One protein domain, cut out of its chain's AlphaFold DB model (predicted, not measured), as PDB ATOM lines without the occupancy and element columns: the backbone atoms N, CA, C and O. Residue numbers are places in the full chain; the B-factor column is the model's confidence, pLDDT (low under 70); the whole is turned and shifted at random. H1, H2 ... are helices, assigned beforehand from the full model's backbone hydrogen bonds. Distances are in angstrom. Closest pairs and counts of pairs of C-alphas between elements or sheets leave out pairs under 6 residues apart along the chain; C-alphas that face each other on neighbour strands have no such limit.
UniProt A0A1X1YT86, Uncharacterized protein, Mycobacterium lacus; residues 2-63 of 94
ATOM      1  N   TYR A   2     309.134 105.690 129.639       81.94
ATOM      2  CA  TYR A   2     307.891 105.123 129.101       81.94
ATOM      3  C   TYR A   2     308.094 103.990 128.078       81.94
ATOM      4  O   TYR A   2     307.342 103.024 128.123       81.94
ATOM      5  N   ASP A   3     309.145 104.047 127.256       88.00
ATOM      6  CA  ASP A   3     309.344 103.106 126.138       88.00
ATOM      7  C   ASP A   3     309.515 101.652 126.599       88.00
ATOM      8  O   ASP A   3     308.877 100.742 126.081       88.00
ATOM      9  N   ILE A   4     310.324 101.433 127.640       88.12
ATOM     10  CA  ILE A   4     310.560 100.093 128.196       88.12
ATOM     11  C   ILE A   4     309.341  99.587 128.971       88.12
ATOM     12  O   ILE A   4     309.048  98.396 128.957       88.12
ATOM     13  N   ALA A   5     308.594 100.472 129.637       90.44
ATOM     14  CA  ALA A   5     307.415 100.058 130.394       90.44
ATOM     15  C   ALA A   5     306.326  99.480 129.476       90.44
ATOM     16  O   ALA A   5     305.672  98.500 129.840       90.44
ATOM     17  N   ASP A   6     306.152 100.060 128.286       93.19
ATOM     18  CA  ASP A   6     305.126  99.654 127.321       93.19
ATOM     19  C   ASP A   6     305.310  98.219 126.817       93.19
ATOM     20  O   ASP A   6     304.312  97.549 126.545       93.19
ATOM     21  N   LEU A   7     306.543  97.699 126.823       92.50
ATOM     22  CA  LEU A   7     306.845  96.304 126.478       92.50
ATOM     23  C   LEU A   7     306.146  95.289 127.397       92.50
ATOM     24  O   LEU A   7     305.873  94.168 126.978       92.50
ATOM     25  N   TYR A   8     305.826  95.676 128.638       94.50
ATOM     26  CA  TYR A   8     305.292  94.760 129.656       94.50
ATOM     27  C   TYR A   8     303.888  95.122 130.142       94.50
ATOM     28  O   TYR A   8     303.262  94.342 130.866       94.50
ATOM     29  N   LYS A   9     303.360  96.296 129.768       93.75
ATOM     30  CA  LYS A   9     302.077  96.793 130.292       93.75
ATOM     31  C   LYS A   9     300.924  95.819 130.071       93.75
ATOM     32  O   LYS A   9     300.138  95.610 130.997       93.75
ATOM     33  N   ALA A  10     300.841  95.238 128.875       95.31
ATOM     34  CA  ALA A  10     299.796  94.289 128.493       95.31
ATOM     35  C   ALA A  10     299.891  92.953 129.243       95.31
ATOM     36  O   ALA A  10     298.867  92.334 129.514       95.31
ATOM     37  N   GLU A  11     301.098  92.529 129.615       93.25
ATOM     38  CA  GLU A  11     301.326  91.261 130.316       93.25
ATOM     39  C   GLU A  11     301.119  91.386 131.836       93.25
ATOM     40  O   GLU A  11     300.753  90.413 132.501       93.25
ATOM     41  N   VAL A  12     301.351  92.583 132.390       94.62
ATOM     42  CA  VAL A  12     301.405  92.798 133.843       94.62
ATOM     43  C   VAL A  12     300.394  93.837 134.310       94.62
ATOM     44  O   VAL A  12     299.402  93.493 134.948       94.62
ATOM     45  N   SER A  13     300.629  95.117 134.018       95.38
ATOM     46  CA  SER A  13     299.873  96.200 134.661       95.38
ATOM     47  C   SER A  13     298.401  96.254 134.261       95.38
ATOM     48  O   SER A  13     297.564  96.588 135.094       95.38
ATOM     49  N   ILE A  14     298.082  95.921 133.007       96.44
ATOM     50  CA  ILE A  14     296.711  95.958 132.500       96.44
ATOM     51  C   ILE A  14     295.870  94.857 133.169       96.44
ATOM     52  O   ILE A  14     294.880  95.216 133.804       96.44
ATOM     53  N   PRO A  15     296.258  93.563 133.134       96.06
ATOM     54  CA  PRO A  15     295.529  92.510 133.843       96.06
ATOM     55  C   PRO A  15     295.343  92.809 135.334       96.06
ATOM     56  O   PRO A  15     294.218  92.787 135.823       96.06
ATOM     57  N   VAL A  16     296.413  93.209 136.033       96.50
ATOM     58  CA  VAL A  16     296.346  93.507 137.473       96.50
ATOM     59  C   VAL A  16     295.371  94.649 137.771       96.50
ATOM     60  O   VAL A  16     294.653  94.597 138.768       96.50
ATOM     61  N   ALA A  17     295.319  95.680 136.925       96.06
ATOM     62  CA  ALA A  17     294.370  96.773 137.099       96.06
ATOM     63  C   ALA A  17     292.915  96.298 136.961       96.06
ATOM     64  O   ALA A  17     292.078  96.698 137.769       96.06
ATOM     65  N   PHE A  18     292.620  95.434 135.985       96.88
ATOM     66  CA  PHE A  18     291.281  94.868 135.809       96.88
ATOM     67  C   PHE A  18     290.897  93.918 136.948       96.88
ATOM     68  O   PHE A  18     289.780  94.022 137.452       96.88
ATOM     69  N   ASP A  19     291.817  93.068 137.406       95.62
ATOM     70  CA  ASP A  19     291.575  92.152 138.526       95.62
ATOM     71  C   ASP A  19     291.250  92.917 139.813       95.62
ATOM     72  O   ASP A  19     290.309  92.591 140.527       95.62
ATOM     73  N   VAL A  20     292.010  93.976 140.108       95.88
ATOM     74  CA  VAL A  20     291.762  94.795 141.299       95.88
ATOM     75  C   VAL A  20     290.478  95.615 141.157       95.88
ATOM     76  O   VAL A  20     289.766  95.790 142.141       95.88
ATOM     77  N   ALA A  21     290.158  96.107 139.957       94.25
ATOM     78  CA  ALA A  21     288.918  96.845 139.710       94.25
ATOM     79  C   ALA A  21     287.662  95.961 139.804       94.25
ATOM     80  O   ALA A  21     286.580  96.476 140.084       94.25
ATOM     81  N   ALA A  22     287.794  94.653 139.567       96.12
ATOM     82  CA  ALA A  22     286.715  93.686 139.743       96.12
ATOM     83  C   ALA A  22     286.430  93.378 141.227       96.12
ATOM     84  O   ALA A  22     285.311  92.988 141.566       96.12
ATOM     85  N   ASP A  23     287.410  93.582 142.111       93.62
ATOM     86  CA  ASP A  23     287.287  93.302 143.537       93.62
ATOM     87  C   ASP A  23     286.769  94.508 144.335       93.62
ATOM     88  O   ASP A  23     287.100  95.667 144.087       93.62
ATOM     89  N   THR A  24     285.996  94.236 145.390       91.44
ATOM     90  CA  THR A  24     285.669  95.261 146.392       91.44
ATOM     91  C   THR A  24     286.790  95.326 147.424       91.44
ATOM     92  O   THR A  24     286.850  94.510 148.342       91.44
ATOM     93  N   VAL A  25     287.693  96.293 147.270       90.81
ATOM     94  CA  VAL A  25     288.877  96.460 148.125       90.81
ATOM     95  C   VAL A  25     288.823  97.762 148.919       90.81
ATOM     96  O   VAL A  25     288.492  98.821 148.391       90.81
ATOM     97  N   THR A  26     289.179  97.697 150.204       92.38
ATOM     98  CA  THR A  26     289.187  98.866 151.104       92.38
ATOM     99  C   THR A  26     290.321  99.844 150.781       92.38
ATOM    100  O   THR A  26     290.144 101.055 150.882       92.38
ATOM    101  N   ASP A  27     291.488  99.324 150.389       95.38
ATOM    102  CA  ASP A  27     292.669 100.104 150.001       95.38
ATOM    103  C   ASP A  27     293.093  99.725 148.579       95.38
ATOM    104  O   ASP A  27     293.935  98.848 148.372       95.38
ATOM    105  N   LEU A  28     292.487 100.401 147.601       94.88
ATOM    106  CA  LEU A  28     292.745 100.184 146.178       94.88
ATOM    107  C   LEU A  28     294.238 100.332 145.848       94.88
ATOM    108  O   LEU A  28     294.842  99.449 145.247       94.88
ATOM    109  N   GLY A  29     294.861 101.427 146.294       95.12
ATOM    110  CA  GLY A  29     296.254 101.728 145.968       95.12
ATOM    111  C   GLY A  29     297.255 100.784 146.637       95.12
ATOM    112  O   GLY A  29     298.299 100.468 146.059       95.12
ATOM    113  N   GLY A  30     296.989 100.331 147.862       97.44
ATOM    114  CA  GLY A  30     297.805  99.309 148.511       97.44
ATOM    115  C   GLY A  30     297.656  97.945 147.856       97.44
ATOM    116  O   GLY A  30     298.666  97.270 147.646       97.44
ATOM    117  N   GLU A  31     296.434  97.558 147.496       97.19
ATOM    118  CA  GLU A  31     296.171  96.252 146.899       97.19
ATOM    119  C   GLU A  31     296.737  96.139 145.485       97.19
ATOM    120  O   GLU A  31     297.462  95.187 145.196       97.19
ATOM    121  N   THR A  32     296.549  97.164 144.647       96.88
ATOM    122  CA  THR A  32     297.198  97.228 143.331       96.88
ATOM    123  C   THR A  32     298.714  97.098 143.454       96.88
ATOM    124  O   THR A  32     299.322  96.328 142.716       96.88
ATOM    125  N   ARG A  33     299.355  97.793 144.407       97.00
ATOM    126  CA  ARG A  33     300.817  97.710 144.587       97.00
ATOM    127  C   ARG A  33     301.289  96.332 145.045       97.00
ATOM    128  O   ARG A  33     302.356  95.910 144.606       97.00
ATOM    129  N   ARG A  34     300.540  95.657 145.923       97.00
ATOM    130  CA  ARG A  34     300.856  94.287 146.361       97.00
ATOM    131  C   ARG A  34     300.789  93.321 145.184       97.00
ATOM    132  O   ARG A  34     301.813  92.743 144.843       97.00
ATOM    133  N   ARG A  35     299.658  93.272 144.476       96.31
ATOM    134  CA  ARG A  35     299.490  92.368 143.325       96.31
ATOM    135  C   ARG A  35     300.462  92.656 142.189       96.31
ATOM    136  O   ARG A  35     301.000  91.728 141.595       96.31
ATOM    137  N   MET A  36     300.739  93.935 141.915       96.94
ATOM    138  CA  MET A  36     301.788  94.315 140.967       96.94
ATOM    139  C   MET A  36     303.137  93.735 141.388       96.94
ATOM    140  O   MET A  36     303.820  93.134 140.567       96.94
ATOM    141  N   ARG A  37     303.527  93.887 142.659       96.25
ATOM    142  CA  ARG A  37     304.798  93.357 143.166       96.25
ATOM    143  C   ARG A  37     304.874  91.841 143.031       96.25
ATOM    144  O   ARG A  37     305.892  91.350 142.555       96.25
ATOM    145  N   ASP A  38     303.814  91.137 143.407       95.56
ATOM    146  CA  ASP A  38     303.768  89.676 143.345       95.56
ATOM    147  C   ASP A  38     303.900  89.205 141.890       95.56
ATOM    148  O   ASP A  38     304.783  88.414 141.564       95.56
ATOM    149  N   ARG A  39     303.145  89.816 140.965       94.19
ATOM    150  CA  ARG A  39     303.214  89.496 139.533       94.19
ATOM    151  C   ARG A  39     304.589  89.781 138.919       94.19
ATOM    152  O   ARG A  39     305.054  89.006 138.082       94.19
ATOM    153  N   LEU A  40     305.238  90.875 139.325       93.62
ATOM    154  CA  LEU A  40     306.597  91.224 138.896       93.62
ATOM    155  C   LEU A  40     307.638  90.222 139.406       93.62
ATOM    156  O   LEU A  40     308.567  89.880 138.672       93.62
ATOM    157  N   HIS A  41     307.488  89.770 140.653       93.06
ATOM    158  CA  HIS A  41     308.398  88.828 141.290       93.06
ATOM    159  C   HIS A  41     308.257  87.421 140.696       93.06
ATOM    160  O   HIS A  41     309.247  86.844 140.247       93.06
ATOM    161  N   ASP A  42     307.030  86.906 140.609       89.25
ATOM    162  CA  ASP A  42     306.741  85.569 140.078       89.25
ATOM    163  C   ASP A  42     307.161  85.434 138.610       89.25
ATOM    164  O   ASP A  42     307.676  84.398 138.188       89.25
ATOM    165  N   GLY A  43     306.999  86.511 137.835       81.44
ATOM    166  CA  GLY A  43     307.418  86.578 136.436       81.44
ATOM    167  C   GLY A  43     308.904  86.880 136.218       81.44
ATOM    168  O   GLY A  43     309.321  86.963 135.066       81.44
ATOM    169  N   ARG A  44     309.699  87.094 137.282       91.00
ATOM    170  CA  ARG A  44     311.101  87.559 137.213       91.00
ATOM    171  C   ARG A  44     311.290  88.751 136.266       91.00
ATOM    172  O   ARG A  44     312.304  88.850 135.570       91.00
ATOM    173  N   LEU A  45     310.323  89.672 136.239       92.31
ATOM    174  CA  LEU A  45     310.253  90.689 135.188       92.31
ATOM    175  C   LEU A  45     311.497  91.581 135.169       92.31
ATOM    176  O   LEU A  45     311.948  91.958 134.101       92.31
ATOM    177  N   LEU A  46     312.089  91.881 136.329       91.19
ATOM    178  CA  LEU A  46     313.295  92.713 136.408       91.19
ATOM    179  C   LEU A  46     314.501  92.085 135.697       91.19
ATOM    180  O   LEU A  46     315.242  92.797 135.024       91.19
ATOM    181  N   GLN A  47     314.676  90.764 135.811       91.75
ATOM    182  CA  GLN A  47     315.749  90.049 135.119       91.75
ATOM    183  C   GLN A  47     315.541  90.111 133.604       91.75
ATOM    184  O   GLN A  47     316.464  90.451 132.869       91.75
ATOM    185  N   ARG A  48     314.311  89.845 133.153       92.44
ATOM    186  CA  ARG A  48     313.934  89.948 131.740       92.44
ATOM    187  C   ARG A  48     314.082  91.379 131.212       92.44
ATOM    188  O   ARG A  48     314.641  91.560 130.146       92.44
ATOM    189  N   CYS A  49     313.686  92.391 131.985       92.56
ATOM    190  CA  CYS A  49     313.877  93.809 131.660       92.56
ATOM    191  C   CYS A  49     315.340  94.134 131.346       92.56
ATOM    192  O   CYS A  49     315.627  94.799 130.357       92.56
ATOM    193  N   ALA A  50     316.270  93.669 132.186       90.62
ATOM    194  CA  ALA A  50     317.695  93.901 131.969       90.62
ATOM    195  C   ALA A  50     318.188  93.232 130.677       90.62
ATOM    196  O   ALA A  50     318.893  93.865 129.895       90.62
ATOM    197  N   GLN A  51     317.771  91.987 130.433       89.25
ATOM    198  CA  GLN A  51     318.109  91.241 129.218       89.25
ATOM    199  C   GLN A  51     317.527  91.899 127.962       89.25
ATOM    200  O   GLN A  51     318.239  92.076 126.979       89.25
ATOM    201  N   ASP A  52     316.264  92.320 128.008       91.12
ATOM    202  CA  ASP A  52     315.585  92.975 126.892       91.12
ATOM    203  C   ASP A  52     316.235  94.327 126.571       91.12
ATOM    204  O   ASP A  52     316.455  94.641 125.405       91.12
ATOM    205  N   VAL A  53     316.616  95.113 127.587       90.88
ATOM    206  CA  VAL A  53     317.361  96.368 127.383       90.88
ATOM    207  C   VAL A  53     318.732  96.103 126.758       90.88
ATOM    208  O   VAL A  53     319.105  96.800 125.818       90.88
ATOM    209  N   GLN A  54     319.472  95.101 127.241       88.88
ATOM    210  CA  GLN A  54     320.763  94.721 126.658       88.88
ATOM    211  C   GLN A  54     320.608  94.303 125.194       88.88
ATOM    212  O   GLN A  54     321.314  94.825 124.339       88.88
ATOM    213  N   MET A  55     319.643  93.435 124.894       88.88
ATOM    214  CA  MET A  55     319.340  92.998 123.531       88.88
ATOM    215  C   MET A  55     318.936  94.171 122.629       88.88
ATOM    216  O   MET A  55     319.392  94.250 121.496       88.88
ATOM    217  N   LEU A  56     318.110  95.107 123.105       90.44
ATOM    218  CA  LEU A  56     317.691  96.267 122.308       90.44
ATOM    219  C   LEU A  56     318.853  97.212 121.977       90.44
ATOM    220  O   LEU A  56     318.848  97.829 120.913       90.44
ATOM    221  N   LEU A  57     319.821  97.352 122.886       88.88
ATOM    222  CA  LEU A  57     320.962  98.254 122.708       88.88
ATOM    223  C   LEU A  57     322.129  97.607 121.956       88.88
ATOM    224  O   LEU A  57     322.830  98.303 121.226       88.88
ATOM    225  N   LEU A  58     322.346  96.305 122.143       86.31
ATOM    226  CA  LEU A  58     323.474  95.567 121.569       86.31
ATOM    227  C   LEU A  58     323.089  94.790 120.300       86.31
ATOM    228  O   LEU A  58     323.956  94.505 119.475       86.31
ATOM    229  N   GLY A  59     321.807  94.478 120.097       82.12
ATOM    230  CA  GLY A  59     321.335  93.676 118.967       82.12
ATOM    231  C   GLY A  59     321.934  92.266 118.968       82.12
ATOM    232  O   GLY A  59     322.038  91.637 120.017       82.12
ATOM    233  N   ASP A  60     322.362  91.804 117.790       77.88
ATOM    234  CA  ASP A  60     323.063  90.521 117.596       77.88
ATOM    235  C   ASP A  60     324.572  90.595 117.906       77.88
ATOM    236  O   ASP A  60     325.317  89.658 117.611       77.88
ATOM    237  N   SER A  61     325.058  91.717 118.447       70.69
ATOM    238  CA  SER A  61     326.457  91.823 118.868       70.69
ATOM    239  C   SER A  61     326.734  90.807 119.974       70.69
ATOM    240  O   SER A  61     325.873  90.568 120.825       70.69
ATOM    241  N   GLU A  62     327.933  90.218 119.978       66.06
ATOM    242  CA  GLU A  62     328.333  89.312 121.055       66.06
ATOM    243  C   GLU A  62     328.112  89.997 122.410       66.06
ATOM    244  O   GLU A  62     328.488  91.168 122.571       66.06
ATOM    245  N   PRO A  63     327.471  89.308 123.376       63.53
ATOM    246  CA  PRO A  63     327.342  89.852 124.711       63.53
ATOM    247  C   PRO A  63     328.746  90.203 125.212       63.53
ATOM    248  O   PRO A  63     329.682  89.438 124.954       63.53
TER     249      PRO A  63
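Overview. This is residues 2 to 63 of the 94 residues of an uncharacterized protein of Mycobacterium lacus (UniProt A0A1X1YT86). A long, loose rod of four helices: H3 and H4 follow each other end to end as a wide V, H2 crosses back over H3 in one arm, and the short H1 sits over H4 in the other arm. Residues 56 to 62 stick out at the H4 end. The printed part has 62 residues with four named helices, in the order H1, H2, H3, H4, and no named strand; the class is all helix. The radius of gyration of the C-alphas is 14.7 A, and the spans are 50 by 18 by 14 A.

Along the chain. H1, residues 2 to 9, begins at C-alpha 2 (307.891, 105.123, 129.101) and is 10.2 A long from first to last C-alpha. H2, residues 13 to 22, measures 14.3 A. H3, residues 28 to 42, is the longest helix at 21.1 A and begins at C-alpha 28 (292.745, 100.184, 146.178). H4, residues 45 to 58, measures 19.6 A and ends at C-alpha 58 (323.474, 95.567, 121.569).

Arrangement. H1 and H2 meet only through their link. H1 and H4 are close but not clearly touching, the closest C-alphas being those of Ile 4 and Val 53, 7.8 A apart; they run opposite ways at a steep tilt of 49 degrees. H2 and H3 touch, with the closest C-alphas, Val 20 and Thr 32, 6.3 A apart; they run opposite ways at a steep tilt of 45 degrees. H3 and H4 are close but not clearly touching, with the C-alphas of Leu 40 and Leu 46 closest at 7.3 A; they run the same way at a steep tilt of 66 degrees. H1 and H3 are apart, as are H2 and H4. Every O i to N i+4 pair is within hydrogen-bond range in H2, H3 and H4; in H1, 2 of 4 are.

Size, cuts and confidence. The two C-alphas farthest apart, those of Thr 26 and Glu 62, are 50.3 A apart. The printed part has no cut, and its three links between helices are tight. Residues 56 to 62, of which 56 to 58 belong to H4, stand free. The mean pLDDT of the printed part is 91.2; residues 62 to 63 are under 70.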